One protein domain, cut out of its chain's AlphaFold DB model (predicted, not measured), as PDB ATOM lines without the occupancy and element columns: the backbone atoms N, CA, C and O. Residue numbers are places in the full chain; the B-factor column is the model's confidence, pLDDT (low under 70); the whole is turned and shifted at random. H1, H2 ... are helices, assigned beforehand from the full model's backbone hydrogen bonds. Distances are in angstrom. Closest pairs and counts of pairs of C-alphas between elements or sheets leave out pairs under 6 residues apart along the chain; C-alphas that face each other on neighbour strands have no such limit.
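AT A GLANCE: This is residues 92 to 271 of the 271 residues of an uncharacterized protein of Ensete ventricosum (UniProt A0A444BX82). Two long helical hairpins, H1 with H2 and H6 with H7, make a four-helix bundle; the last part of H7 reaches away from H1 and H2, and H8 folds back along it. Short H3 and H4 bridge H2 and H7, and residues 124 to 132 stick out. The 180 printed residues include nine named helices, H1 to H9 in chain order, and no named strand: all helix. The whole is compact, with a radius of gyration of the C-alphas of 17.7 A and spans of 57 by 39 by 26 A.

HOW THE PARTS SIT: The hub is H7, residues 215 to 245, which touches five helices. Its residues 222 to 232 touch H6, residues 189 to 208, closest at C-alphas 196 and 229, 5.2 A, opposite ways at a shallow tilt of 34.5 degrees, only just short of steep. H1, residues 95 to 124, touches H6 with residues 97 to 111, closest at C-alphas 100 and 198, 6.3 A. H1 and H2, residues 135 to 155, touch at a shallow tilt of 13 degrees, opposite ways, with closest C-alphas 112 and 142, 5.4 A. H7 touches H3, residues 169 to 172; H4, residues 175 to 180; H5, residues 182 to 187; and H8, residues 249 to 256, closest at C-alphas 240 and 252, 4.7 A. H9, residues 267 to 270, is near H7. O i to N i+4 pairs are within hydrogen-bond range throughout H1, H2, H4, H5 and H6, in 26 of 27 in H7 and 2 of 4 in H8; H3 and H9 are too short.

IN THESE COORDINATES: H1 starts at C-alpha 95, (6.424, -38.361, 30.184), and spans 44.0 A; H2 spans 30.6 A, H6 28.5 A and H7 43.5 A. H9 ends at C-alpha 270, (36.645, -23.246, 16.121).

THE WHOLE: The C-alphas of Asp 127 and Glu 212, the farthest apart, are 61.1 A apart. The printed part has no cut; H2 to H3 is the long link. Low pLDDT includes residues 123 to 135, 158 to 170 and 208 to 219.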
ATOM      1  N   SER A  92       5.695 -34.048  39.107       61.03
ATOM      2  CA  SER A  92       5.231 -33.299  37.939       61.03
ATOM      3  C   SER A  92       6.140 -33.517  36.715       61.03
ATOM      4  O   SER A  92       6.389 -32.566  35.979       61.03
ATOM      5  N   ILE A  93       6.718 -34.715  36.530       69.44
ATOM      6  CA  ILE A  93       7.653 -34.989  35.429       69.44
ATOM      7  C   ILE A  93       6.855 -35.327  34.172       69.44
ATOM      8  O   ILE A  93       6.061 -36.270  34.146       69.44
ATOM      9  N   ASP A  94       7.087 -34.551  33.119       78.06
ATOM     10  CA  ASP A  94       6.545 -34.813  31.793       78.06
ATOM     11  C   ASP A  94       6.991 -36.210  31.273       78.06
ATOM     12  O   ASP A  94       8.159 -36.583  31.436       78.06
ATOM     13  N   PRO A  95       6.098 -37.012  30.653       84.75
ATOM     14  CA  PRO A  95       6.424 -38.361  30.184       84.75
ATOM     15  C   PRO A  95       7.624 -38.441  29.236       84.75
ATOM     16  O   PRO A  95       8.359 -39.429  29.275       84.75
ATOM     17  N   GLU A  96       7.827 -37.428  28.392       87.56
ATOM     18  CA  GLU A  96       8.948 -37.387  27.457       87.56
ATOM     19  C   GLU A  96      10.255 -37.072  28.190       87.56
ATOM     20  O   GLU A  96      11.265 -37.736  27.963       87.56
ATOM     21  N   THR A  97      10.220 -36.151  29.155       87.31
ATOM     22  CA  THR A  97      11.357 -35.884  30.051       87.31
ATOM     23  C   THR A  97      11.782 -37.148  30.804       87.31
ATOM     24  O   THR A  97      12.964 -37.492  30.835       87.31
ATOM     25  N   LEU A  98      10.817 -37.891  31.361       88.88
ATOM     26  CA  LEU A  98      11.090 -39.156  32.046       88.88
ATOM     27  C   LEU A  98      11.704 -40.191  31.091       88.88
ATOM     28  O   LEU A  98      12.670 -40.869  31.448       88.88
ATOM     29  N   ARG A  99      11.166 -40.303  29.870       92.81
ATOM     30  CA  ARG A  99      11.692 -41.197  28.832       92.81
ATOM     31  C   ARG A  99      13.148 -40.869  28.507       92.81
ATOM     32  O   ARG A  99      13.970 -41.779  28.509       92.81
ATOM     33  N   LEU A 100      13.464 -39.597  28.261       94.00
ATOM     34  CA  LEU A 100      14.808 -39.146  27.896       94.00
ATOM     35  C   LEU A 100      15.824 -39.390  29.016       94.00
ATOM     36  O   LEU A 100      16.914 -39.877  28.731       94.00
ATOM     37  N   ARG A 101      15.463 -39.130  30.281       92.31
ATOM     38  CA  ARG A 101      16.349 -39.389  31.430       92.31
ATOM     39  C   ARG A 101      16.669 -40.875  31.599       92.31
ATOM     40  O   ARG A 101      17.805 -41.232  31.889       92.31
ATOM     41  N   VAL A 102      15.692 -41.759  31.385       95.38
ATOM     42  CA  VAL A 102      15.931 -43.212  31.423       95.38
ATOM     43  C   VAL A 102      16.708 -43.690  30.189       95.38
ATOM     44  O   VAL A 102      17.556 -44.570  30.306       95.38
ATOM     45  N   GLU A 103      16.456 -43.110  29.016       97.25
ATOM     46  CA  GLU A 103      17.226 -43.378  27.794       97.25
ATOM     47  C   GLU A 103      18.703 -43.003  27.967       97.25
ATOM     48  O   GLU A 103      19.571 -43.791  27.608       97.25
ATOM     49  N   PHE A 104      18.999 -41.867  28.604       96.69
ATOM     50  CA  PHE A 104      20.365 -41.480  28.960       96.69
ATOM     51  C   PHE A 104      21.070 -42.569  29.785       96.69
ATOM     52  O   PHE A 104      22.176 -42.985  29.443       96.69
ATOM     53  N   LEU A 105      20.406 -43.103  30.818       96.81
ATOM     54  CA  LEU A 105      20.947 -44.209  31.618       96.81
ATOM     55  C   LEU A 105      21.227 -45.461  30.784       96.81
ATOM     56  O   LEU A 105      22.184 -46.185  31.058       96.81
ATOM     57  N   LEU A 106      20.384 -45.753  29.792       97.81
ATOM     58  CA  LEU A 106      20.605 -46.877  28.889       97.81
ATOM     59  C   LEU A 106      21.838 -46.643  28.014       97.81
ATOM     60  O   LEU A 106      22.692 -47.522  27.948       97.81
ATOM     61  N   LEU A 107      21.954 -45.471  27.389       97.88
ATOM     62  CA  LEU A 107      23.052 -45.158  26.474       97.88
ATOM     63  C   LEU A 107      24.417 -45.173  27.178       97.88
ATOM     64  O   LEU A 107      25.356 -45.780  26.668       97.88
ATOM     65  N   ILE A 108      24.523 -44.595  28.380       96.81
ATOM     66  CA  ILE A 108      25.780 -44.637  29.146       96.81
ATOM     67  C   ILE A 108      26.104 -46.070  29.604       96.81
ATOM     68  O   ILE A 108      27.265 -46.471  29.598       96.81
ATOM     69  N   GLN A 109      25.096 -46.879  29.957       95.88
ATOM     70  CA  GLN A 109      25.312 -48.283  30.324       95.88
ATOM     71  C   GLN A 109      25.824 -49.102  29.137       95.88
ATOM     72  O   GLN A 109      26.678 -49.961  29.340       95.88
ATOM     73  N   VAL A 110      25.331 -48.829  27.923       95.69
ATOM     74  CA  VAL A 110      25.849 -49.433  26.685       95.69
ATOM     75  C   VAL A 110      27.311 -49.040  26.482       95.69
ATOM     76  O   VAL A 110      28.142 -49.932  26.342       95.69
ATOM     77  N   ALA A 111      27.650 -47.751  26.595       95.06
ATOM     78  CA  ALA A 111      29.031 -47.283  26.460       95.06
ATOM     79  C   ALA A 111      29.971 -47.950  27.484       95.06
ATOM     80  O   ALA A 111      31.052 -48.421  27.142       95.06
ATOM     81  N   SER A 112      29.543 -48.041  28.747       94.25
ATOM     82  CA  SER A 112      30.313 -48.685  29.823       94.25
ATOM     83  C   SER A 112      30.549 -50.177  29.553       94.25
ATOM     84  O   SER A 112      31.652 -50.690  29.771       94.25
ATOM     85  N   SER A 113      29.538 -50.876  29.025       92.81
ATOM     86  CA  SER A 113      29.650 -52.280  28.624       92.81
ATOM     87  C   SER A 113      30.610 -52.472  27.446       92.81
ATOM     88  O   SER A 113      31.471 -53.342  27.533       92.81
ATOM     89  N   GLU A 114      30.540 -51.636  26.405       91.06
ATOM     90  CA  GLU A 114      31.442 -51.712  25.243       91.06
ATOM     91  C   GLU A 114      32.909 -51.494  25.645       91.06
ATOM     92  O   GLU A 114      33.780 -52.292  25.290       91.06
ATOM     93  N   VAL A 115      33.192 -50.481  26.474       89.94
ATOM     94  CA  VAL A 115      34.550 -50.229  26.995       89.94
ATOM     95  C   VAL A 115      35.044 -51.404  27.849       89.94
ATOM     96  O   VAL A 115      36.200 -51.823  27.735       89.94
ATOM     97  N   SER A 116      34.167 -51.975  28.679       88.12
ATOM     98  CA  SER A 116      34.496 -53.132  29.519       88.12
ATOM     99  C   SER A 116      34.815 -54.381  28.691       88.12
ATOM    100  O   SER A 116      35.783 -55.082  28.990       88.12
ATOM    101  N   GLU A 117      34.032 -54.665  27.650       86.00
ATOM    102  CA  GLU A 117      34.237 -55.814  26.760       86.00
ATOM    103  C   GLU A 117      35.545 -55.694  25.971       86.00
ATOM    104  O   GLU A 117      36.329 -56.646  25.924       86.00
ATOM    105  N   ILE A 118      35.837 -54.510  25.420       80.38
ATOM    106  CA  ILE A 118      37.092 -54.241  24.705       80.38
ATOM    107  C   ILE A 118      38.302 -54.458  25.627       80.38
ATOM    108  O   ILE A 118      39.287 -55.080  25.219       80.38
ATOM    109  N   SER A 119      38.224 -53.995  26.877       77.50
ATOM    110  CA  SER A 119      39.277 -54.203  27.881       77.50
ATOM    111  C   SER A 119      39.507 -55.690  28.180       77.50
ATOM    112  O   SER A 119      40.647 -56.163  28.207       77.50
ATOM    113  N   GLN A 120      38.427 -56.462  28.337       78.94
ATOM    114  CA  GLN A 120      38.510 -57.898  28.612       78.94
ATOM    115  C   GLN A 120      39.123 -58.683  27.452       78.94
ATOM    116  O   GLN A 120      39.984 -59.531  27.695       78.94
ATOM    117  N   LEU A 121      38.732 -58.391  26.209       76.50
ATOM    118  CA  LEU A 121      39.293 -59.049  25.024       76.50
ATOM    119  C   LEU A 121      40.806 -58.822  24.925       76.50
ATOM    120  O   LEU A 121      41.564 -59.768  24.734       76.50
ATOM    121  N   ARG A 122      41.259 -57.588  25.163       70.12
ATOM    122  CA  ARG A 122      42.686 -57.239  25.129       70.12
ATOM    123  C   ARG A 122      43.491 -57.860  26.269       70.12
ATOM    124  O   ARG A 122      44.676 -58.110  26.104       70.12
ATOM    125  N   SER A 123      42.863 -58.131  27.415       65.88
ATOM    126  CA  SER A 123      43.519 -58.806  28.546       65.88
ATOM    127  C   SER A 123      43.803 -60.297  28.299       65.88
ATOM    128  O   SER A 123      44.659 -60.874  28.969       65.88
ATOM    129  N   GLN A 124      43.084 -60.924  27.360       64.31
ATOM    130  CA  GLN A 124      43.210 -62.351  27.038       64.31
ATOM    131  C   GLN A 124      44.274 -62.630  25.967       64.31
ATOM    132  O   GLN A 124      44.816 -63.735  25.932       64.31
ATOM    133  N   ASP A 125      44.618 -61.634  25.147       59.81
ATOM    134  CA  ASP A 125      45.717 -61.710  24.187       59.81
ATOM    135  C   ASP A 125      47.050 -61.427  24.904       59.81
ATOM    136  O   ASP A 125      47.519 -60.297  25.002       59.81
ATOM    137  N   THR A 126      47.676 -62.474  25.452       55.50
ATOM    138  CA  THR A 126      48.970 -62.382  26.162       55.50
ATOM    139  C   THR A 126      50.186 -62.181  25.253       55.50
ATOM    140  O   THR A 126      51.303 -62.066  25.755       55.50
ATOM    141  N   ASP A 127      49.991 -62.120  23.938       58.50
ATOM    142  CA  ASP A 127      51.045 -61.863  22.964       58.50
ATOM    143  C   ASP A 127      50.723 -60.563  22.209       58.50
ATOM    144  O   ASP A 127      49.629 -60.409  21.680       58.50
ATOM    145  N   VAL A 128      51.717 -59.673  22.109       53.00
ATOM    146  CA  VAL A 128      51.759 -58.386  21.371       53.00
ATOM    147  C   VAL A 128      51.607 -57.099  22.213       53.00
ATOM    148  O   VAL A 128      50.567 -56.459  22.297       53.00
ATOM    149  N   ASP A 129      52.755 -56.690  22.760       45.50
ATOM    150  CA  ASP A 129      53.455 -55.425  22.471       45.50
ATOM    151  C   ASP A 129      52.673 -54.091  22.393       45.50
ATOM    152  O   ASP A 129      51.927 -53.814  21.456       45.50
ATOM    153  N   ASN A 130      53.049 -53.168  23.289       48.06
ATOM    154  CA  ASN A 130      53.446 -51.785  22.967       48.06
ATOM    155  C   ASN A 130      52.568 -50.963  21.994       48.06
ATOM    156  O   ASN A 130      53.082 -50.147  21.225       48.06
ATOM    157  N   LYS A 131      51.237 -51.087  22.062       50.66
ATOM    158  CA  LYS A 131      50.303 -50.095  21.497       50.66
ATOM    159  C   LYS A 131      49.220 -49.678  22.497       50.66
ATOM    160  O   LYS A 131      48.030 -49.832  22.271       50.66
ATOM    161  N   GLY A 132      49.681 -49.052  23.576       50.94
ATOM    162  CA  GLY A 132      49.249 -47.688  23.891       50.94
ATOM    163  C   GLY A 132      48.058 -47.462  24.821       50.94
ATOM    164  O   GLY A 132      47.891 -46.316  25.205       50.94
ATOM    165  N   GLU A 133      47.287 -48.473  25.218       53.94
ATOM    166  CA  GLU A 133      46.305 -48.318  26.306       53.94
ATOM    167  C   GLU A 133      46.609 -49.309  27.414       53.94
ATOM    168  O   GLU A 133      46.603 -50.525  27.208       53.94
ATOM    169  N   THR A 134      46.913 -48.789  28.596       61.34
ATOM    170  CA  THR A 134      47.088 -49.625  29.779       61.34
ATOM    171  C   THR A 134      45.710 -50.082  30.263       61.34
ATOM    172  O   THR A 134      44.726 -49.355  30.154       61.34
ATOM    173  N   PHE A 135      45.618 -51.288  30.832       61.66
ATOM    174  CA  PHE A 135      44.401 -51.786  31.502       61.66
ATOM    175  C   PHE A 135      43.808 -50.761  32.495       61.66
ATOM    176  O   PHE A 135      42.594 -50.679  32.671       61.66
ATOM    177  N   ASP A 136      44.685 -49.946  33.082       70.25
ATOM    178  CA  ASP A 136      44.378 -48.840  33.989       70.25
ATOM    179  C   ASP A 136      43.519 -47.740  33.327       70.25
ATOM    180  O   ASP A 136      42.572 -47.246  33.926       70.25
ATOM    181  N   GLU A 137      43.764 -47.403  32.056       77.88
ATOM    182  CA  GLU A 137      43.018 -46.366  31.323       77.88
ATOM    183  C   GLU A 137      41.578 -46.794  30.997       77.88
ATOM    184  O   GLU A 137      40.634 -46.009  31.137       77.88
ATOM    185  N   ALA A 138      41.384 -48.067  30.639       79.75
ATOM    186  CA  ALA A 138      40.052 -48.622  30.412       79.75
ATOM    187  C   ALA A 138      39.256 -48.746  31.721       79.75
ATOM    188  O   ALA A 138      38.071 -48.418  31.751       79.75
ATOM    189  N   ALA A 139      39.903 -49.172  32.813       83.00
ATOM    190  CA  ALA A 139      39.278 -49.222  34.135       83.00
ATOM    191  C   ALA A 139      38.839 -47.825  34.604       83.00
ATOM    192  O   ALA A 139      37.688 -47.652  35.010       83.00
ATOM    193  N   ASN A 140      39.710 -46.822  34.448       87.88
ATOM    194  CA  ASN A 140      39.394 -45.424  34.746       87.88
ATOM    195  C   ASN A 140      38.227 -44.912  33.889       87.88
ATOM    196  O   ASN A 140      37.331 -44.239  34.393       87.88
ATOM    197  N   SER A 141      38.186 -45.264  32.601       91.19
ATOM    198  CA  SER A 141      37.086 -44.872  31.711       91.19
ATOM    199  C   SER A 141      35.743 -45.462  32.151       91.19
ATOM    200  O   SER A 141      34.737 -44.752  32.209       91.19
ATOM    201  N   VAL A 142      35.719 -46.747  32.512       91.75
ATOM    202  CA  VAL A 142      34.519 -47.416  33.040       91.75
ATOM    203  C   VAL A 142      34.064 -46.775  34.352       91.75
ATOM    204  O   VAL A 142      32.866 -46.584  34.550       91.75
ATOM    205  N   GLU A 143      34.994 -46.394  35.230       91.44
ATOM    206  CA  GLU A 143      34.681 -45.666  36.464       91.44
ATOM    207  C   GLU A 143      34.003 -44.319  36.174       91.44
ATOM    208  O   GLU A 143      32.925 -44.054  36.705       91.44
ATOM    209  N   VAL A 144      34.563 -43.499  35.275       92.38
ATOM    210  CA  VAL A 144      33.955 -42.208  34.900       92.38
ATOM    211  C   VAL A 144      32.571 -42.407  34.262       92.38
ATOM    212  O   VAL A 144      31.643 -41.654  34.556       92.38
ATOM    213  N   LEU A 145      32.379 -43.438  33.432       94.19
ATOM    214  CA  LEU A 145      31.064 -43.757  32.854       94.19
ATOM    215  C   LEU A 145      30.050 -44.217  33.913       94.19
ATOM    216  O   LEU A 145      28.875 -43.854  33.839       94.19
ATOM    217  N   ASN A 146      30.479 -44.976  34.921       91.75
ATOM    218  CA  ASN A 146      29.618 -45.369  36.039       91.75
ATOM    219  C   ASN A 146      29.223 -44.163  36.907       91.75
ATOM    220  O   ASN A 146      28.068 -44.048  37.317       91.75
ATOM    221  N   ASP A 147      30.132 -43.213  37.098       90.38
ATOM    222  CA  ASP A 147      29.837 -41.943  37.764       90.38
ATOM    223  C   ASP A 147      28.842 -41.077  36.974       90.38
ATOM    224  O   ASP A 147      27.973 -40.414  37.557       90.38
ATOM    225  N   LEU A 148      28.908 -41.111  35.637       91.75
ATOM    226  CA  LEU A 148      27.902 -40.485  34.774       91.75
ATOM    227  C   LEU A 148      26.539 -41.187  34.877       91.75
ATOM    228  O   LEU A 148      25.509 -40.509  34.904       91.75
ATOM    229  N   LEU A 149      26.503 -42.519  35.002       91.88
ATOM    230  CA  LEU A 149      25.261 -43.255  35.285       91.88
ATOM    231  C   LEU A 149      24.651 -42.845  36.626       91.88
ATOM    232  O   LEU A 149      23.439 -42.648  36.720       91.88
ATOM    233  N   ASP A 150      25.475 -42.717  37.663       88.75
ATOM    234  CA  ASP A 150      25.035 -42.282  38.989       88.75
ATOM    235  C   ASP A 150      24.503 -40.851  38.966       88.75
ATOM    236  O   ASP A 150      23.453 -40.572  39.549       88.75
ATOM    237  N   THR A 151      25.177 -39.964  38.232       87.12
ATOM    238  CA  THR A 151      24.701 -38.606  37.945       87.12
ATOM    239  C   THR A 151      23.330 -38.636  37.270       87.12
ATOM    240  O   THR A 151      22.385 -38.029  37.774       87.12
ATOM    241  N   GLY A 152      23.167 -39.415  36.197       89.62
ATOM    242  CA  GLY A 152      21.884 -39.561  35.507       89.62
ATOM    243  C   GLY A 152      20.769 -40.096  36.408       89.62
ATOM    244  O   GLY A 152      19.626 -39.647  36.316       89.62
ATOM    245  N   LEU A 153      21.086 -41.020  37.320       88.56
ATOM    246  CA  LEU A 153      20.107 -41.587  38.247       88.56
ATOM    247  C   LEU A 153      19.667 -40.557  39.291       88.56
ATOM    248  O   LEU A 153      18.504 -40.551  39.681       88.56
ATOM    249  N   ARG A 154      20.564 -39.673  39.734       84.75
ATOM    250  CA  ARG A 154      20.205 -38.556  40.624       84.75
ATOM    251  C   ARG A 154      19.290 -37.562  39.912       84.75
ATOM    252  O   ARG A 154      18.239 -37.222  40.450       84.75
ATOM    253  N   ILE A 155      19.630 -37.199  38.674       83.12
ATOM    254  CA  ILE A 155      18.829 -36.295  37.832       83.12
ATOM    255  C   ILE A 155      17.450 -36.894  37.526       83.12
ATOM    256  O   ILE A 155      16.453 -36.176  37.489       83.12
ATOM    257  N   LEU A 156      17.331 -38.218  37.365       83.50
ATOM    258  CA  LEU A 156      16.034 -38.897  37.216       83.50
ATOM    259  C   LEU A 156      15.048 -38.544  38.347       83.50
ATOM    260  O   LEU A 156      13.837 -38.573  38.130       83.50
ATOM    261  N   TRP A 157      15.555 -38.170  39.523       71.19
ATOM    262  CA  TRP A 157      14.776 -38.011  40.748       71.19
ATOM    263  C   TRP A 157      14.730 -36.633  41.368       71.19
ATOM    264  O   TRP A 157      14.010 -36.438  42.351       71.19
ATOM    265  N   SER A 158      15.448 -35.678  40.801       67.19
ATOM    266  CA  SER A 158      15.524 -34.325  41.339       67.19
ATOM    267  C   SER A 158      14.164 -33.627  41.430       67.19
ATOM    268  O   SER A 158      13.905 -32.865  42.358       67.19
ATOM    269  N   ASP A 159      13.227 -33.987  40.551       57.66
ATOM    270  CA  ASP A 159      11.848 -33.483  40.541       57.66
ATOM    271  C   ASP A 159      10.936 -34.068  41.644       57.66
ATOM    272  O   ASP A 159       9.794 -33.629  41.793       57.66
ATOM    273  N   VAL A 160      11.396 -35.058  42.421       53.53
ATOM    274  CA  VAL A 160      10.595 -35.738  43.465       53.53
ATOM    275  C   VAL A 160      10.901 -35.208  44.878       53.53
ATOM    276  O   VAL A 160      10.338 -35.680  45.864       53.53
ATOM    277  N   GLY A 161      11.733 -34.165  44.999       50.34
ATOM    278  CA  GLY A 161      11.976 -33.469  46.271       50.34
ATOM    279  C   GLY A 161      12.692 -34.323  47.320       50.34
ATOM    280  O   GLY A 161      12.566 -34.069  48.516       50.34
ATOM    281  N   HIS A 162      13.408 -35.366  46.896       49.62
ATOM    282  CA  HIS A 162      14.323 -36.071  47.782       49.62
ATOM    283  C   HIS A 162      15.557 -35.206  48.017       49.62
ATOM    284  O   HIS A 162      16.156 -34.732  47.056       49.62
ATOM    285  N   ASP A 163      15.899 -35.014  49.298       46.59
ATOM    286  CA  ASP A 163      17.144 -34.406  49.772       46.59
ATOM    287  C   ASP A 163      18.319 -35.161  49.144       46.59
ATOM    288  O   ASP A 163      18.826 -36.161  49.663       46.59
ATOM    289  N   ALA A 164      18.724 -34.709  47.963       48.91
ATOM    290  CA  ALA A 164      19.974 -35.110  47.382       48.91
ATOM    291  C   ALA A 164      21.037 -34.493  48.282       48.91
ATOM    292  O   ALA A 164      21.191 -33.274  48.344       48.91
ATOM    293  N   ASN A 165      21.796 -35.343  48.972       48.41
ATOM    294  CA  ASN A 165      23.172 -34.998  49.276       48.41
ATOM    295  C   ASN A 165      23.800 -34.594  47.935       48.41
ATOM    296  O   ASN A 165      24.173 -35.460  47.140       48.41
ATOM    297  N   LEU A 166      23.828 -33.281  47.687       50.34
ATOM    298  CA  LEU A 166      24.461 -32.554  46.588       50.34
ATOM    299  C   LEU A 166      25.982 -32.737  46.694       50.34
ATOM    300  O   LEU A 166      26.753 -31.792  46.813       50.34
ATOM    301  N   LEU A 167      26.428 -33.993  46.728       52.19
ATOM    302  CA  LEU A 167      27.798 -34.335  46.405       52.19
ATOM    303  C   LEU A 167      28.052 -33.755  45.017       52.19
ATOM    304  O   LEU A 167      27.286 -34.031  44.094       52.19
ATOM    305  N   ASP A 168      29.086 -32.923  44.953       65.25
ATOM    306  CA  ASP A 168      29.434 -32.011  43.873       65.25
ATOM    307  C   ASP A 168      29.291 -32.659  42.486       65.25
ATOM    308  O   ASP A 168      30.201 -33.332  41.997       65.25
ATOM    309  N   LEU A 169      28.132 -32.457  41.848       67.31
ATOM    310  CA  LEU A 169      27.853 -32.891  40.477       67.31
ATOM    311  C   LEU A 169      28.905 -32.321  39.509       67.31
ATOM    312  O   LEU A 169      29.261 -32.955  38.519       67.31
ATOM    313  N   GLY A 170      29.460 -31.150  39.845       64.31
ATOM    314  CA  GLY A 170      30.564 -30.523  39.134       64.31
ATOM    315  C   GLY A 170      31.876 -31.304  39.223       64.31
ATOM    316  O   GLY A 170      32.612 -31.325  38.239       64.31
ATOM    317  N   SER A 171      32.153 -31.991  40.337       72.00
ATOM    318  CA  SER A 171      33.332 -32.865  40.476       72.00
ATOM    319  C   SER A 171      33.215 -34.152  39.658       72.00
ATOM    320  O   SER A 171      34.208 -34.631  39.107       72.00
ATOM    321  N   LEU A 172      32.001 -34.704  39.547       71.50
ATOM    322  CA  LEU A 172      31.740 -35.923  38.776       71.50
ATOM    323  C   LEU A 172      31.911 -35.675  37.276       71.50
ATOM    324  O   LEU A 172      32.401 -36.544  36.560       71.50
ATOM    325  N   VAL A 173      31.570 -34.463  36.836       78.50
ATOM    326  CA  VAL A 173      31.612 -34.032  35.437       78.50
ATOM    327  C   VAL A 173      32.685 -32.957  35.219       78.50
ATOM    328  O   VAL A 173      32.496 -31.987  34.481       78.50
ATOM    329  N   SER A 174      33.821 -33.090  35.908       85.62
ATOM    330  CA  SER A 174      34.940 -32.168  35.730       85.62
ATOM    331  C   SER A 174      35.586 -32.348  34.354       85.62
ATOM    332  O   SER A 174      35.597 -33.442  33.782       85.62
ATOM    333  N   GLU A 175      36.136 -31.258  33.822       84.56
ATOM    334  CA  GLU A 175      36.740 -31.235  32.487       84.56
ATOM    335  C   GLU A 175      37.865 -32.270  32.352       84.56
ATOM    336  O   GLU A 175      37.881 -33.027  31.385       84.56
ATOM    337  N   ASP A 176      38.741 -32.383  33.356       86.81
ATOM    338  CA  ASP A 176      39.855 -33.339  33.357       86.81
ATOM    339  C   ASP A 176      39.381 -34.797  33.284       86.81
ATOM    340  O   ASP A 176      39.950 -35.605  32.547       86.81
ATOM    341  N   ARG A 177      38.311 -35.141  34.012       90.75
ATOM    342  CA  ARG A 177      37.747 -36.498  33.996       90.75
ATOM    343  C   ARG A 177      37.110 -36.821  32.656       90.75
ATOM    344  O   ARG A 177      37.354 -37.891  32.103       90.75
ATOM    345  N   LEU A 178      36.330 -35.886  32.112       92.19
ATOM    346  CA  LEU A 178      35.721 -36.053  30.796       92.19
ATOM    347  C   LEU A 178      36.766 -36.090  29.680       92.19
ATOM    348  O   LEU A 178      36.581 -36.803  28.698       92.19
ATOM    349  N   LYS A 179      37.876 -35.366  29.830       92.06
ATOM    350  CA  LYS A 179      38.997 -35.421  28.893       92.06
ATOM    351  C   LYS A 179      39.644 -36.803  28.852       92.06
ATOM    352  O   LYS A 179      40.022 -37.262  27.778       92.06
ATOM    353  N   GLY A 180      39.688 -37.496  29.991       91.25
ATOM    354  CA  GLY A 180      40.081 -38.905  30.061       91.25
ATOM    355  C   GLY A 180      39.207 -39.839  29.212       91.25
ATOM    356  O   GLY A 180      39.678 -40.887  28.791       91.25
ATOM    357  N   LEU A 181      37.969 -39.445  28.890       94.31
ATOM    358  CA  LEU A 181      37.064 -40.213  28.031       94.31
ATOM    359  C   LEU A 181      37.153 -39.852  26.544       94.31
ATOM    360  O   LEU A 181      36.458 -40.471  25.745       94.31
ATOM    361  N   TRP A 182      37.983 -38.892  26.127       95.25
ATOM    362  CA  TRP A 182      37.990 -38.432  24.730       95.25
ATOM    363  C   TRP A 182      38.211 -39.554  23.728       95.25
ATOM    364  O   TRP A 182      37.520 -39.615  22.717       95.25
ATOM    365  N   LYS A 183      39.122 -40.481  24.018       93.00
ATOM    366  CA  LYS A 183      39.318 -41.628  23.137       93.00
ATOM    367  C   LYS A 183      38.077 -42.521  23.070       93.00
ATOM    368  O   LYS A 183      37.655 -42.877  21.977       93.00
ATOM    369  N   VAL A 184      37.440 -42.791  24.209       94.38
ATOM    370  CA  VAL A 184      36.173 -43.535  24.276       94.38
ATOM    371  C   VAL A 184      35.070 -42.838  23.474       94.38
ATOM    372  O   VAL A 184      34.316 -43.518  22.777       94.38
ATOM    373  N   PHE A 185      34.990 -41.504  23.532       95.56
ATOM    374  CA  PHE A 185      34.033 -40.721  22.747       95.56
ATOM    375  C   PHE A 185      34.246 -40.915  21.250       95.56
ATOM    376  O   PHE A 185      33.290 -41.159  20.524       95.56
ATOM    377  N   LEU A 186      35.497 -40.846  20.799       95.12
ATOM    378  CA  LEU A 186      35.849 -40.969  19.387       95.12
ATOM    379  C   LEU A 186      35.668 -42.398  18.865       95.12
ATOM    380  O   LEU A 186      35.124 -42.582  17.776       95.12
ATOM    381  N   ASP A 187      36.074 -43.399  19.647       93.38
ATOM    382  CA  ASP A 187      35.942 -44.815  19.291       93.38
ATOM    383  C   ASP A 187      34.462 -45.244  19.209       93.38
ATOM    384  O   ASP A 187      34.121 -46.132  18.431       93.38
ATOM    385  N   ASN A 188      33.572 -44.565  19.948       94.69
ATOM    386  CA  ASN A 188      32.129 -44.831  19.987       94.69
ATOM    387  C   ASN A 188      31.302 -43.611  19.534       94.69
ATOM    388  O   ASN A 188      30.243 -43.318  20.094       94.69
ATOM    389  N   ALA A 189      31.780 -42.888  18.515       95.81
ATOM    390  CA  ALA A 189      31.243 -41.581  18.121       95.81
ATOM    391  C   ALA A 189      29.727 -41.557  17.859       95.81
ATOM    392  O   ALA A 189      29.049 -40.628  18.280       95.81
ATOM    393  N   GLU A 190      29.169 -42.589  17.218       96.75
ATOM    394  CA  GLU A 190      27.720 -42.675  16.955       96.75
ATOM    395  C   GLU A 190      26.900 -42.773  18.253       96.75
ATOM    396  O   GLU A 190      25.837 -42.165  18.386       96.75
ATOM    397  N   LEU A 191      27.400 -43.526  19.239       97.00
ATOM    398  CA  LEU A 191      26.744 -43.671  20.535       97.00
ATOM    399  C   LEU A 191      26.803 -42.357  21.320       97.00
ATOM    400  O   LEU A 191      25.799 -41.940  21.897       97.00
ATOM    401  N   PHE A 192      27.953 -41.680  21.315       97.06
ATOM    402  CA  PHE A 192      28.104 -40.395  21.996       97.06
ATOM    403  C   PHE A 192      27.384 -39.244  21.290       97.06
ATOM    404  O   PHE A 192      26.902 -38.344  21.977       97.06
ATOM    405  N   ASP A 193      27.198 -39.297  19.970       96.94
ATOM    406  CA  ASP A 193      26.300 -38.387  19.250       96.94
ATOM    407  C   ASP A 193      24.842 -38.583  19.692       96.94
ATOM    408  O   ASP A 193      24.159 -37.619  20.042       96.94
ATOM    409  N   ALA A 194      24.386 -39.837  19.816       97.62
ATOM    410  CA  ALA A 194      23.059 -40.143  20.350       97.62
ATOM    411  C   ALA A 194      22.886 -39.670  21.809       97.62
ATOM    412  O   ALA A 194      21.833 -39.126  22.160       97.62
ATOM    413  N   ILE A 195      23.916 -39.825  22.651       97.12
ATOM    414  CA  ILE A 195      23.938 -39.295  24.026       97.12
ATOM    415  C   ILE A 195      23.825 -37.768  24.013       97.12
ATOM    416  O   ILE A 195      22.991 -37.216  24.732       97.12
ATOM    417  N   CYS A 196      24.608 -37.079  23.180       96.69
ATOM    418  CA  CYS A 196      24.559 -35.623  23.070       96.69
ATOM    419  C   CYS A 196      23.187 -35.134  22.587       96.69
ATOM    420  O   CYS A 196      22.623 -34.210  23.171       96.69
ATOM    421  N   GLY A 197      22.600 -35.794  21.585       96.44
ATOM    422  CA  GLY A 197      21.252 -35.494  21.108       96.44
ATOM    423  C   GLY A 197      20.177 -35.716  22.175       96.44
ATOM    424  O   GLY A 197      19.227 -34.933  22.275       96.44
ATOM    425  N   ASN A 198      20.327 -36.748  23.009       96.31
ATOM    426  CA  ASN A 198      19.448 -36.979  24.151       96.31
ATOM    427  C   ASN A 198      19.579 -35.856  25.200       96.31
ATOM    428  O   ASN A 198      18.560 -35.267  25.568       96.31
ATOM    429  N   ILE A 199      20.804 -35.514  25.621       94.06
ATOM    430  CA  ILE A 199      21.080 -34.418  26.569       94.06
ATOM    431  C   ILE A 199      20.480 -33.108  26.058       94.06
ATOM    432  O   ILE A 199      19.740 -32.440  26.779       94.06
ATOM    433  N   HIS A 200      20.726 -32.778  24.791       93.56
ATOM    434  CA  HIS A 200      20.228 -31.555  24.179       93.56
ATOM    435  C   HIS A 200      18.700 -31.437  24.272       93.56
ATOM    436  O   HIS A 200      18.170 -30.394  24.658       93.56
ATOM    437  N   ARG A 201      17.970 -32.526  23.991       92.06
ATOM    438  CA  ARG A 201      16.504 -32.553  24.125       92.06
ATOM    439  C   ARG A 201      16.050 -32.375  25.572       92.06
ATOM    440  O   ARG A 201      15.057 -31.689  25.802       92.06
ATOM    441  N   GLN A 202      16.762 -32.951  26.545       89.56
ATOM    442  CA  GLN A 202      16.456 -32.730  27.963       89.56
ATOM    443  C   GLN A 202      16.603 -31.251  28.348       89.56
ATOM    444  O   GLN A 202      15.721 -30.699  29.009       89.56
ATOM    445  N   VAL A 203      17.676 -30.598  27.889       86.12
ATOM    446  CA  VAL A 203      17.926 -29.166  28.119       86.12
ATOM    447  C   VAL A 203      16.819 -28.308  27.497       86.12
ATOM    448  O   VAL A 203      16.233 -27.470  28.185       86.12
ATOM    449  N   GLN A 204      16.468 -28.554  26.229       86.25
ATOM    450  CA  GLN A 204      15.405 -27.821  25.527       86.25
ATOM    451  C   GLN A 204      14.043 -27.954  26.218       86.25
ATOM    452  O   GLN A 204      13.333 -26.962  26.400       86.25
ATOM    453  N   LEU A 205      13.671 -29.171  26.629       81.00
ATOM    454  CA  LEU A 205      12.405 -29.394  27.323       81.00
ATOM    455  C   LEU A 205      12.363 -28.614  28.634       81.00
ATOM    456  O   LEU A 205      11.386 -27.911  28.880       81.00
ATOM    457  N   CYS A 206      13.434 -28.631  29.432       74.94
ATOM    458  CA  CYS A 206      13.465 -27.867  30.678       74.94
ATOM    459  C   CYS A 206      13.314 -26.351  30.464       74.94
ATOM    460  O   CYS A 206      12.645 -25.686  31.257       74.94
ATOM    461  N   GLN A 207      13.886 -25.807  29.387       70.56
ATOM    462  CA  GLN A 207      13.718 -24.398  29.016       70.56
ATOM    463  C   GLN A 207      12.283 -24.084  28.555       70.56
ATOM    464  O   GLN A 207      11.776 -22.990  28.764       70.56
ATOM    465  N   SER A 208      11.562 -25.035  27.965       64.06
ATOM    466  CA  SER A 208      10.198 -24.781  27.479       64.06
ATOM    467  C   SER A 208       9.127 -24.674  28.585       64.06
ATOM    468  O   SER A 208       8.107 -24.016  28.383       64.06
ATOM    469  N   TYR A 209       9.352 -25.265  29.767       60.06
ATOM    470  CA  TYR A 209       8.352 -25.375  30.850       60.06
ATOM    471  C   TYR A 209       8.434 -24.275  31.937       60.06
ATOM    472  O   TYR A 209       7.937 -24.469  33.046       60.06
ATOM    473  N   HIS A 210       9.051 -23.120  31.666       51.09
ATOM    474  CA  HIS A 210       9.330 -22.062  32.654       51.09
ATOM    475  C   HIS A 210       8.118 -21.555  33.475       51.09
ATOM    476  O   HIS A 210       7.421 -20.650  33.023       51.09
ATOM    477  N   LEU A 211       7.959 -22.031  34.721       48.62
ATOM    478  CA  LEU A 211       7.259 -21.378  35.847       48.62
ATOM    479  C   LEU A 211       7.885 -21.859  37.194       48.62
ATOM    480  O   LEU A 211       7.850 -23.048  37.486       48.62
ATOM    481  N   GLU A 212       8.395 -20.921  38.016       48.94
ATOM    482  CA  GLU A 212       8.673 -21.018  39.483       48.94
ATOM    483  C   GLU A 212       9.991 -21.639  40.059       48.94
ATOM    484  O   GLU A 212      10.650 -22.418  39.383       48.94
ATOM    485  N   PRO A 213      10.408 -21.284  41.315       46.97
ATOM    486  CA  PRO A 213      11.792 -21.245  41.856       46.97
ATOM    487  C   PRO A 213      12.583 -22.555  42.007       46.97
ATOM    488  O   PRO A 213      13.714 -22.511  42.489       46.97
ATOM    489  N   ALA A 214      12.070 -23.698  41.545       51.78
ATOM    490  CA  ALA A 214      12.828 -24.955  41.423       51.78
ATOM    491  C   ALA A 214      13.956 -24.883  40.359       51.78
ATOM    492  O   ALA A 214      14.482 -25.901  39.920       51.78
ATOM    493  N   ILE A 215      14.304 -23.668  39.926       53.84
ATOM    494  CA  ILE A 215      15.168 -23.324  38.799       53.84
ATOM    495  C   ILE A 215      16.634 -23.584  39.144       53.84
ATOM    496  O   ILE A 215      17.337 -24.154  38.328       53.84
ATOM    497  N   SER A 216      17.093 -23.239  40.353       53.16
ATOM    498  CA  SER A 216      18.532 -23.284  40.676       53.16
ATOM    499  C   SER A 216      19.125 -24.696  40.604       53.16
ATOM    500  O   SER A 216      20.180 -24.877  40.012       53.16
ATOM    501  N   VAL A 217      18.436 -25.703  41.158       56.69
ATOM    502  CA  VAL A 217      18.914 -27.103  41.165       56.69
ATOM    503  C   VAL A 217      18.804 -27.733  39.772       56.69
ATOM    504  O   VAL A 217      19.711 -28.436  39.337       56.69
ATOM    505  N   LYS A 218      17.736 -27.421  39.024       63.94
ATOM    506  CA  LYS A 218      17.561 -27.887  37.638       63.94
ATOM    507  C   LYS A 218      18.631 -27.336  36.701       63.94
ATOM    508  O   LYS A 218      19.058 -28.043  35.793       63.94
ATOM    509  N   THR A 219      19.067 -26.097  36.923       67.44
ATOM    510  CA  THR A 219      20.156 -25.492  36.152       67.44
ATOM    511  C   THR A 219      21.471 -26.225  36.395       67.44
ATOM    512  O   THR A 219      22.115 -26.604  35.430       67.44
ATOM    513  N   GLU A 220      21.840 -26.526  37.645       73.31
ATOM    514  CA  GLU A 220      23.103 -27.226  37.944       73.31
ATOM    515  C   GLU A 220      23.162 -28.647  37.353       73.31
ATOM    516  O   GLU A 220      24.199 -29.082  36.850       73.31
ATOM    517  N   GLU A 221      22.040 -29.368  37.367       76.69
ATOM    518  CA  GLU A 221      21.927 -30.711  36.787       76.69
ATOM    519  C   GLU A 221      22.077 -30.724  35.268       76.69
ATOM    520  O   GLU A 221      22.783 -31.564  34.703       76.69
ATOM    521  N   LEU A 222      21.423 -29.777  34.600       78.75
ATOM    522  CA  LEU A 222      21.505 -29.633  33.152       78.75
ATOM    523  C   LEU A 222      22.844 -29.050  32.711       78.75
ATOM    524  O   LEU A 222      23.351 -29.448  31.664       78.75
ATOM    525  N   ASP A 223      23.450 -28.180  33.516       82.88
ATOM    526  CA  ASP A 223      24.806 -27.683  33.295       82.88
ATOM    527  C   ASP A 223      25.814 -28.834  33.374       82.88
ATOM    528  O   ASP A 223      26.713 -28.926  32.537       82.88
ATOM    529  N   ALA A 224      25.647 -29.762  34.323       84.38
ATOM    530  CA  ALA A 224      26.474 -30.962  34.395       84.38
ATOM    531  C   ALA A 224      26.326 -31.830  33.134       84.38
ATOM    532  O   ALA A 224      27.331 -32.186  32.527       84.38
ATOM    533  N   LEU A 225      25.106 -32.117  32.668       88.38
ATOM    534  CA  LEU A 225      24.928 -32.866  31.414       88.38
ATOM    535  C   LEU A 225      25.492 -32.111  30.197       88.38
ATOM    536  O   LEU A 225      26.128 -32.717  29.335       88.38
ATOM    537  N   SER A 226      25.337 -30.787  30.155       89.62
ATOM    538  CA  SER A 226      25.866 -29.947  29.074       89.62
ATOM    539  C   SER A 226      27.396 -29.987  29.006       89.62
ATOM    540  O   SER A 226      27.955 -29.945  27.914       89.62
ATOM    541  N   LYS A 227      28.100 -30.158  30.134       91.69
ATOM    542  CA  LYS A 227      29.562 -30.367  30.138       91.69
ATOM    543  C   LYS A 227      29.979 -31.672  29.457       91.69
ATOM    544  O   LYS A 227      31.000 -31.694  28.771       91.69
ATOM    545  N   VAL A 228      29.198 -32.748  29.603       93.00
ATOM    546  CA  VAL A 228      29.446 -34.011  28.876       93.00
ATOM    547  C   VAL A 228      29.366 -33.755  27.378       93.00
ATOM    548  O   VAL A 228      30.283 -34.096  26.636       93.00
ATOM    549  N   GLN A 229      28.288 -33.092  26.960       92.94
ATOM    550  CA  GLN A 229      28.052 -32.722  25.574       92.94
ATOM    551  C   GLN A 229      29.197 -31.860  25.020       92.94
ATOM    552  O   GLN A 229      29.788 -32.223  24.007       92.94
ATOM    553  N   GLN A 230      29.589 -30.795  25.723       93.56
ATOM    554  CA  GLN A 230      30.728 -29.944  25.357       93.56
ATOM    555  C   GLN A 230      32.031 -30.740  25.224       93.56
ATOM    556  O   GLN A 230      32.767 -30.554  24.259       93.56
ATOM    557  N   SER A 231      32.318 -31.658  26.150       95.12
ATOM    558  CA  SER A 231      33.556 -32.442  26.102       95.12
ATOM    559  C   SER A 231      33.604 -33.406  24.914       95.12
ATOM    560  O   SER A 231      34.651 -33.527  24.276       95.12
ATOM    561  N   VAL A 232      32.475 -34.027  24.548       96.00
ATOM    562  CA  VAL A 232      32.374 -34.832  23.314       96.00
ATOM    563  C   VAL A 232      32.682 -33.964  22.095       96.00
ATOM    564  O   VAL A 232      33.504 -34.335  21.257       96.00
ATOM    565  N   GLN A 233      32.081 -32.775  22.015       95.50
ATOM    566  CA  GLN A 233      32.334 -31.848  20.913       95.50
ATOM    567  C   GLN A 233      33.811 -31.431  20.844       95.50
ATOM    568  O   GLN A 233      34.402 -31.418  19.765       95.50
ATOM    569  N   MET A 234      34.431 -31.153  21.994       95.44
ATOM    570  CA  MET A 234      35.845 -30.786  22.076       95.44
ATOM    571  C   MET A 234      36.766 -31.923  21.627       95.44
ATOM    572  O   MET A 234      37.743 -31.657  20.931       95.44
ATOM    573  N   ALA A 235      36.439 -33.182  21.938       96.25
ATOM    574  CA  ALA A 235      37.194 -34.342  21.460       96.25
ATOM    575  C   ALA A 235      37.179 -34.450  19.924       96.25
ATOM    576  O   ALA A 235      38.218 -34.685  19.293       96.25
ATOM    577  N   HIS A 236      36.010 -34.239  19.306       96.62
ATOM    578  CA  HIS A 236      35.872 -34.218  17.849       96.62
ATOM    579  C   HIS A 236      36.603 -33.031  17.216       96.62
ATOM    580  O   HIS A 236      37.270 -33.210  16.198       96.62
ATOM    581  N   LEU A 237      36.518 -31.845  17.820       95.50
ATOM    582  CA  LEU A 237      37.172 -30.635  17.325       95.50
ATOM    583  C   LEU A 237      38.703 -30.717  17.423       95.50
ATOM    584  O   LEU A 237      39.399 -30.361  16.474       95.50
ATOM    585  N   ASP A 238      39.236 -31.231  18.530       95.44
ATOM    586  CA  ASP A 238      40.671 -31.478  18.708       95.44
ATOM    587  C   ASP A 238      41.196 -32.495  17.682       95.44
ATOM    588  O   ASP A 238      42.222 -32.267  17.038       95.44
ATOM    589  N   SER A 239      40.454 -33.583  17.454       95.56
ATOM    590  CA  SER A 239      40.812 -34.588  16.443       95.56
ATOM    591  C   SER A 239      40.759 -34.026  15.026       95.56
ATOM    592  O   SER A 239      41.680 -34.251  14.242       95.56
ATOM    593  N   LEU A 240      39.724 -33.243  14.706       95.25
ATOM    594  CA  LEU A 240      39.602 -32.531  13.436       95.25
ATOM    595  C   LEU A 240      40.840 -31.661  13.180       95.25
ATOM    596  O   LEU A 240      41.453 -31.778  12.120       95.25
ATOM    597  N   LYS A 241      41.235 -30.830  14.156       94.19
ATOM    598  CA  LYS A 241      42.411 -29.950  14.053       94.19
ATOM    599  C   LYS A 241      43.692 -30.746  13.799       94.19
ATOM    600  O   LYS A 241      44.417 -30.441  12.855       94.19
ATOM    601  N   LYS A 242      43.918 -31.827  14.552       95.31
ATOM    602  CA  LYS A 242      45.079 -32.719  14.370       95.31
ATOM    603  C   LYS A 242      45.139 -33.350  12.977       95.31
ATOM    604  O   LYS A 242      46.219 -33.447  12.400       95.31
ATOM    605  N   PHE A 243      44.004 -33.781  12.423       94.94
ATOM    606  CA  PHE A 243      43.975 -34.370  11.080       94.94
ATOM    607  C   PHE A 243      44.164 -33.333   9.971       94.94
ATOM    608  O   PHE A 243      44.833 -33.629   8.984       94.94
ATOM    609  N   ILE A 244      43.659 -32.108  10.152       93.81
ATOM    610  CA  ILE A 244      43.931 -30.991   9.236       93.81
ATOM    611  C   ILE A 244      45.428 -30.659   9.221       93.81
ATOM    612  O   ILE A 244      46.014 -30.538   8.148       93.81
ATOM    613  N   GLU A 245      46.065 -30.559  10.391       95.06
ATOM    614  CA  GLU A 245      47.512 -30.318  10.503       95.06
ATOM    615  C   GLU A 245      48.350 -31.427   9.848       95.06
ATOM    616  O   GLU A 245      49.430 -31.163   9.318       95.06
ATOM    617  N   ALA A 246      47.843 -32.662   9.862       95.12
ATOM    618  CA  ALA A 246      48.472 -33.822   9.241       95.12
ATOM    619  C   ALA A 246      48.164 -33.986   7.735       95.12
ATOM    620  O   ALA A 246      48.622 -34.966   7.148       95.12
ATOM    621  N   ASP A 247      47.408 -33.067   7.121       94.56
ATOM    622  CA  ASP A 247      46.912 -33.148   5.732       94.56
ATOM    623  C   ASP A 247      46.057 -34.409   5.446       94.56
ATOM    624  O   ASP A 247      45.905 -34.854   4.309       94.56
ATOM    625  N   ASP A 248      45.455 -34.994   6.489       95.19
ATOM    626  CA  ASP A 248      44.539 -36.136   6.391       95.19
ATOM    627  C   ASP A 248      43.089 -35.639   6.338       95.19
ATOM    628  O   ASP A 248      42.313 -35.713   7.299       95.19
ATOM    629  N   LEU A 249      42.727 -35.074   5.185       92.25
ATOM    630  CA  LEU A 249      41.411 -34.469   4.984       92.25
ATOM    631  C   LEU A 249      40.269 -35.483   5.115       92.25
ATOM    632  O   LEU A 249      39.203 -35.131   5.612       92.25
ATOM    633  N   GLU A 250      40.470 -36.736   4.700       93.62
ATOM    634  CA  GLU A 250      39.435 -37.774   4.777       93.62
ATOM    635  C   GLU A 250      39.032 -38.037   6.231       93.62
ATOM    636  O   GLU A 250      37.843 -38.003   6.568       93.62
ATOM    637  N   ARG A 251      40.020 -38.219   7.118       90.56
ATOM    638  CA  ARG A 251      39.740 -38.388   8.545       90.56
ATOM    639  C   ARG A 251      39.200 -37.117   9.168       90.56
ATOM    640  O   ARG A 251      38.229 -37.206   9.916       90.56
ATOM    641  N   ALA A 252      39.733 -35.951   8.811       91.38
ATOM    642  CA  ALA A 252      39.199 -34.674   9.277       91.38
ATOM    643  C   ALA A 252      37.691 -34.546   8.972       91.38
ATOM    644  O   ALA A 252      36.886 -34.319   9.878       91.38
ATOM    645  N   PHE A 253      37.274 -34.799   7.726       92.25
ATOM    646  CA  PHE A 253      35.863 -34.731   7.331       92.25
ATOM    647  C   PHE A 253      34.965 -35.691   8.122       92.25
ATOM    648  O   PHE A 253      33.812 -35.353   8.395       92.25
ATOM    649  N   SER A 254      35.481 -36.850   8.544       93.12
ATOM    650  CA  SER A 254      34.713 -37.822   9.330       93.12
ATOM    651  C   SER A 254      34.276 -37.306  10.712       93.12
ATOM    652  O   SER A 254      33.272 -37.787  11.240       93.12
ATOM    653  N   HIS A 255      34.961 -36.294  11.269       94.00
ATOM    654  CA  HIS A 255      34.601 -35.677  12.553       94.00
ATOM    655  C   HIS A 255      33.559 -34.559  12.424       94.00
ATOM    656  O   HIS A 255      32.814 -34.335  13.374       94.00
ATOM    657  N   LEU A 256      33.451 -33.885  11.268       91.06
ATOM    658  CA  LEU A 256      32.531 -32.748  11.093       91.06
ATOM    659  C   LEU A 256      31.066 -33.113  11.347       91.06
ATOM    660  O   LEU A 256      30.315 -32.292  11.862       91.06
ATOM    661  N   ARG A 257      30.656 -34.340  11.007       91.44
ATOM    662  CA  ARG A 257      29.269 -34.803  11.188       91.44
ATOM    663  C   ARG A 257      28.815 -34.865  12.648       91.44
ATOM    664  O   ARG A 257      27.619 -34.913  12.890       91.44
ATOM    665  N   PHE A 258      29.763 -34.882  13.582       94.31
ATOM    666  CA  PHE A 258      29.513 -34.956  15.019       94.31
ATOM    667  C   PHE A 258      29.615 -33.590  15.705       94.31
ATOM    668  O   PHE A 258      29.405 -33.503  16.914       94.31
ATOM    669  N   LEU A 259      29.960 -32.531  14.962       93.19
ATOM    670  CA  LEU A 259      30.060 -31.175  15.488       93.19
ATOM    671  C   LEU A 259      28.736 -30.425  15.313       93.19
ATOM    672  O   LEU A 259      28.258 -30.227  14.197       93.19
ATOM    673  N   HIS A 260      28.186 -29.945  16.425       91.88
ATOM    674  CA  HIS A 260      26.916 -29.232  16.501       91.88
ATOM    675  C   HIS A 260      27.114 -27.896  17.224       91.88
ATOM    676  O   HIS A 260      27.548 -27.851  18.372       91.88
ATOM    677  N   PHE A 261      26.757 -26.786  16.577       85.25
ATOM    678  CA  PHE A 261      26.972 -25.437  17.132       85.25
ATOM    679  C   PHE A 261      26.190 -25.164  18.424       85.25
ATOM    680  O   PHE A 261      26.598 -24.355  19.250       85.25
ATOM    681  N   GLU A 262      25.065 -25.847  18.621       86.12
ATOM    682  CA  GLU A 262      24.175 -25.637  19.768       86.12
ATOM    683  C   GLU A 262      24.667 -26.341  21.043       86.12
ATOM    684  O   GLU A 262      24.011 -26.290  22.081       86.12
ATOM    685  N   TYR A 263      25.797 -27.050  20.965       88.81
ATOM    686  CA  TYR A 263      26.276 -27.954  22.012       88.81
ATOM    687  C   TYR A 263      27.302 -27.283  22.942       88.81
ATOM    688  O   TYR A 263      27.926 -27.947  23.766       88.81
ATOM    689  N   GLY A 264      27.442 -25.955  22.845       76.19
ATOM    690  CA  GLY A 264      28.125 -25.126  23.839       76.19
ATOM    691  C   GLY A 264      29.625 -24.910  23.628       76.19
ATOM    692  O   GLY A 264      30.286 -24.487  24.570       76.19
ATOM    693  N   ILE A 265      30.162 -25.174  22.432       80.31
ATOM    694  CA  ILE A 265      31.526 -24.759  22.066       80.31
ATOM    695  C   ILE A 265      31.535 -23.261  21.735       80.31
ATOM    696  O   ILE A 265      30.698 -22.779  20.969       80.31
ATOM    697  N   GLU A 266      32.495 -22.518  22.291       79.38
ATOM    698  CA  GLU A 266      32.672 -21.096  21.978       79.38
ATOM    699  C   GLU A 266      33.201 -20.902  20.550       79.38
ATOM    700  O   GLU A 266      34.080 -21.631  20.105       79.38
ATOM    701  N   GLU A 267      32.753 -19.856  19.846       76.19
ATOM    702  CA  GLU A 267      33.175 -19.565  18.461       76.19
ATOM    703  C   GLU A 267      34.708 -19.534  18.300       76.19
ATOM    704  O   GLU A 267      35.257 -20.100  17.359       76.19
ATOM    705  N   LYS A 268      35.415 -18.988  19.298       79.69
ATOM    706  CA  LYS A 268      36.885 -18.917  19.344       79.69
ATOM    707  C   LYS A 268      37.579 -20.277  19.376       79.69
ATOM    708  O   LYS A 268      38.755 -20.366  19.057       79.69
ATOM    709  N   GLN A 269      36.896 -21.327  19.825       75.31
ATOM    710  CA  GLN A 269      37.467 -22.671  19.852       75.31
ATOM    711  C   GLN A 269      37.477 -23.305  18.458       75.31
ATOM    712  O   GLN A 269      38.262 -24.227  18.239       75.31
ATOM    713  N   TYR A 270      36.660 -22.807  17.521       72.31
ATOM    714  CA  TYR A 270      36.645 -23.246  16.121       72.31
ATOM    715  C   TYR A 270      37.726 -22.580  15.258       72.31
ATOM    716  O   TYR A 270      38.052 -23.123  14.202       72.31
ATOM    717  N   GLU A 271      38.271 -21.442  15.701       68.62
ATOM    718  CA  GLU A 271      39.437 -20.775  15.096       68.62
ATOM    719  C   GLU A 271      40.724 -21.599  15.279       68.62
ATOM    720  O   GLU A 271      41.557 -21.583  14.347       68.62
TER     721      GLU A 271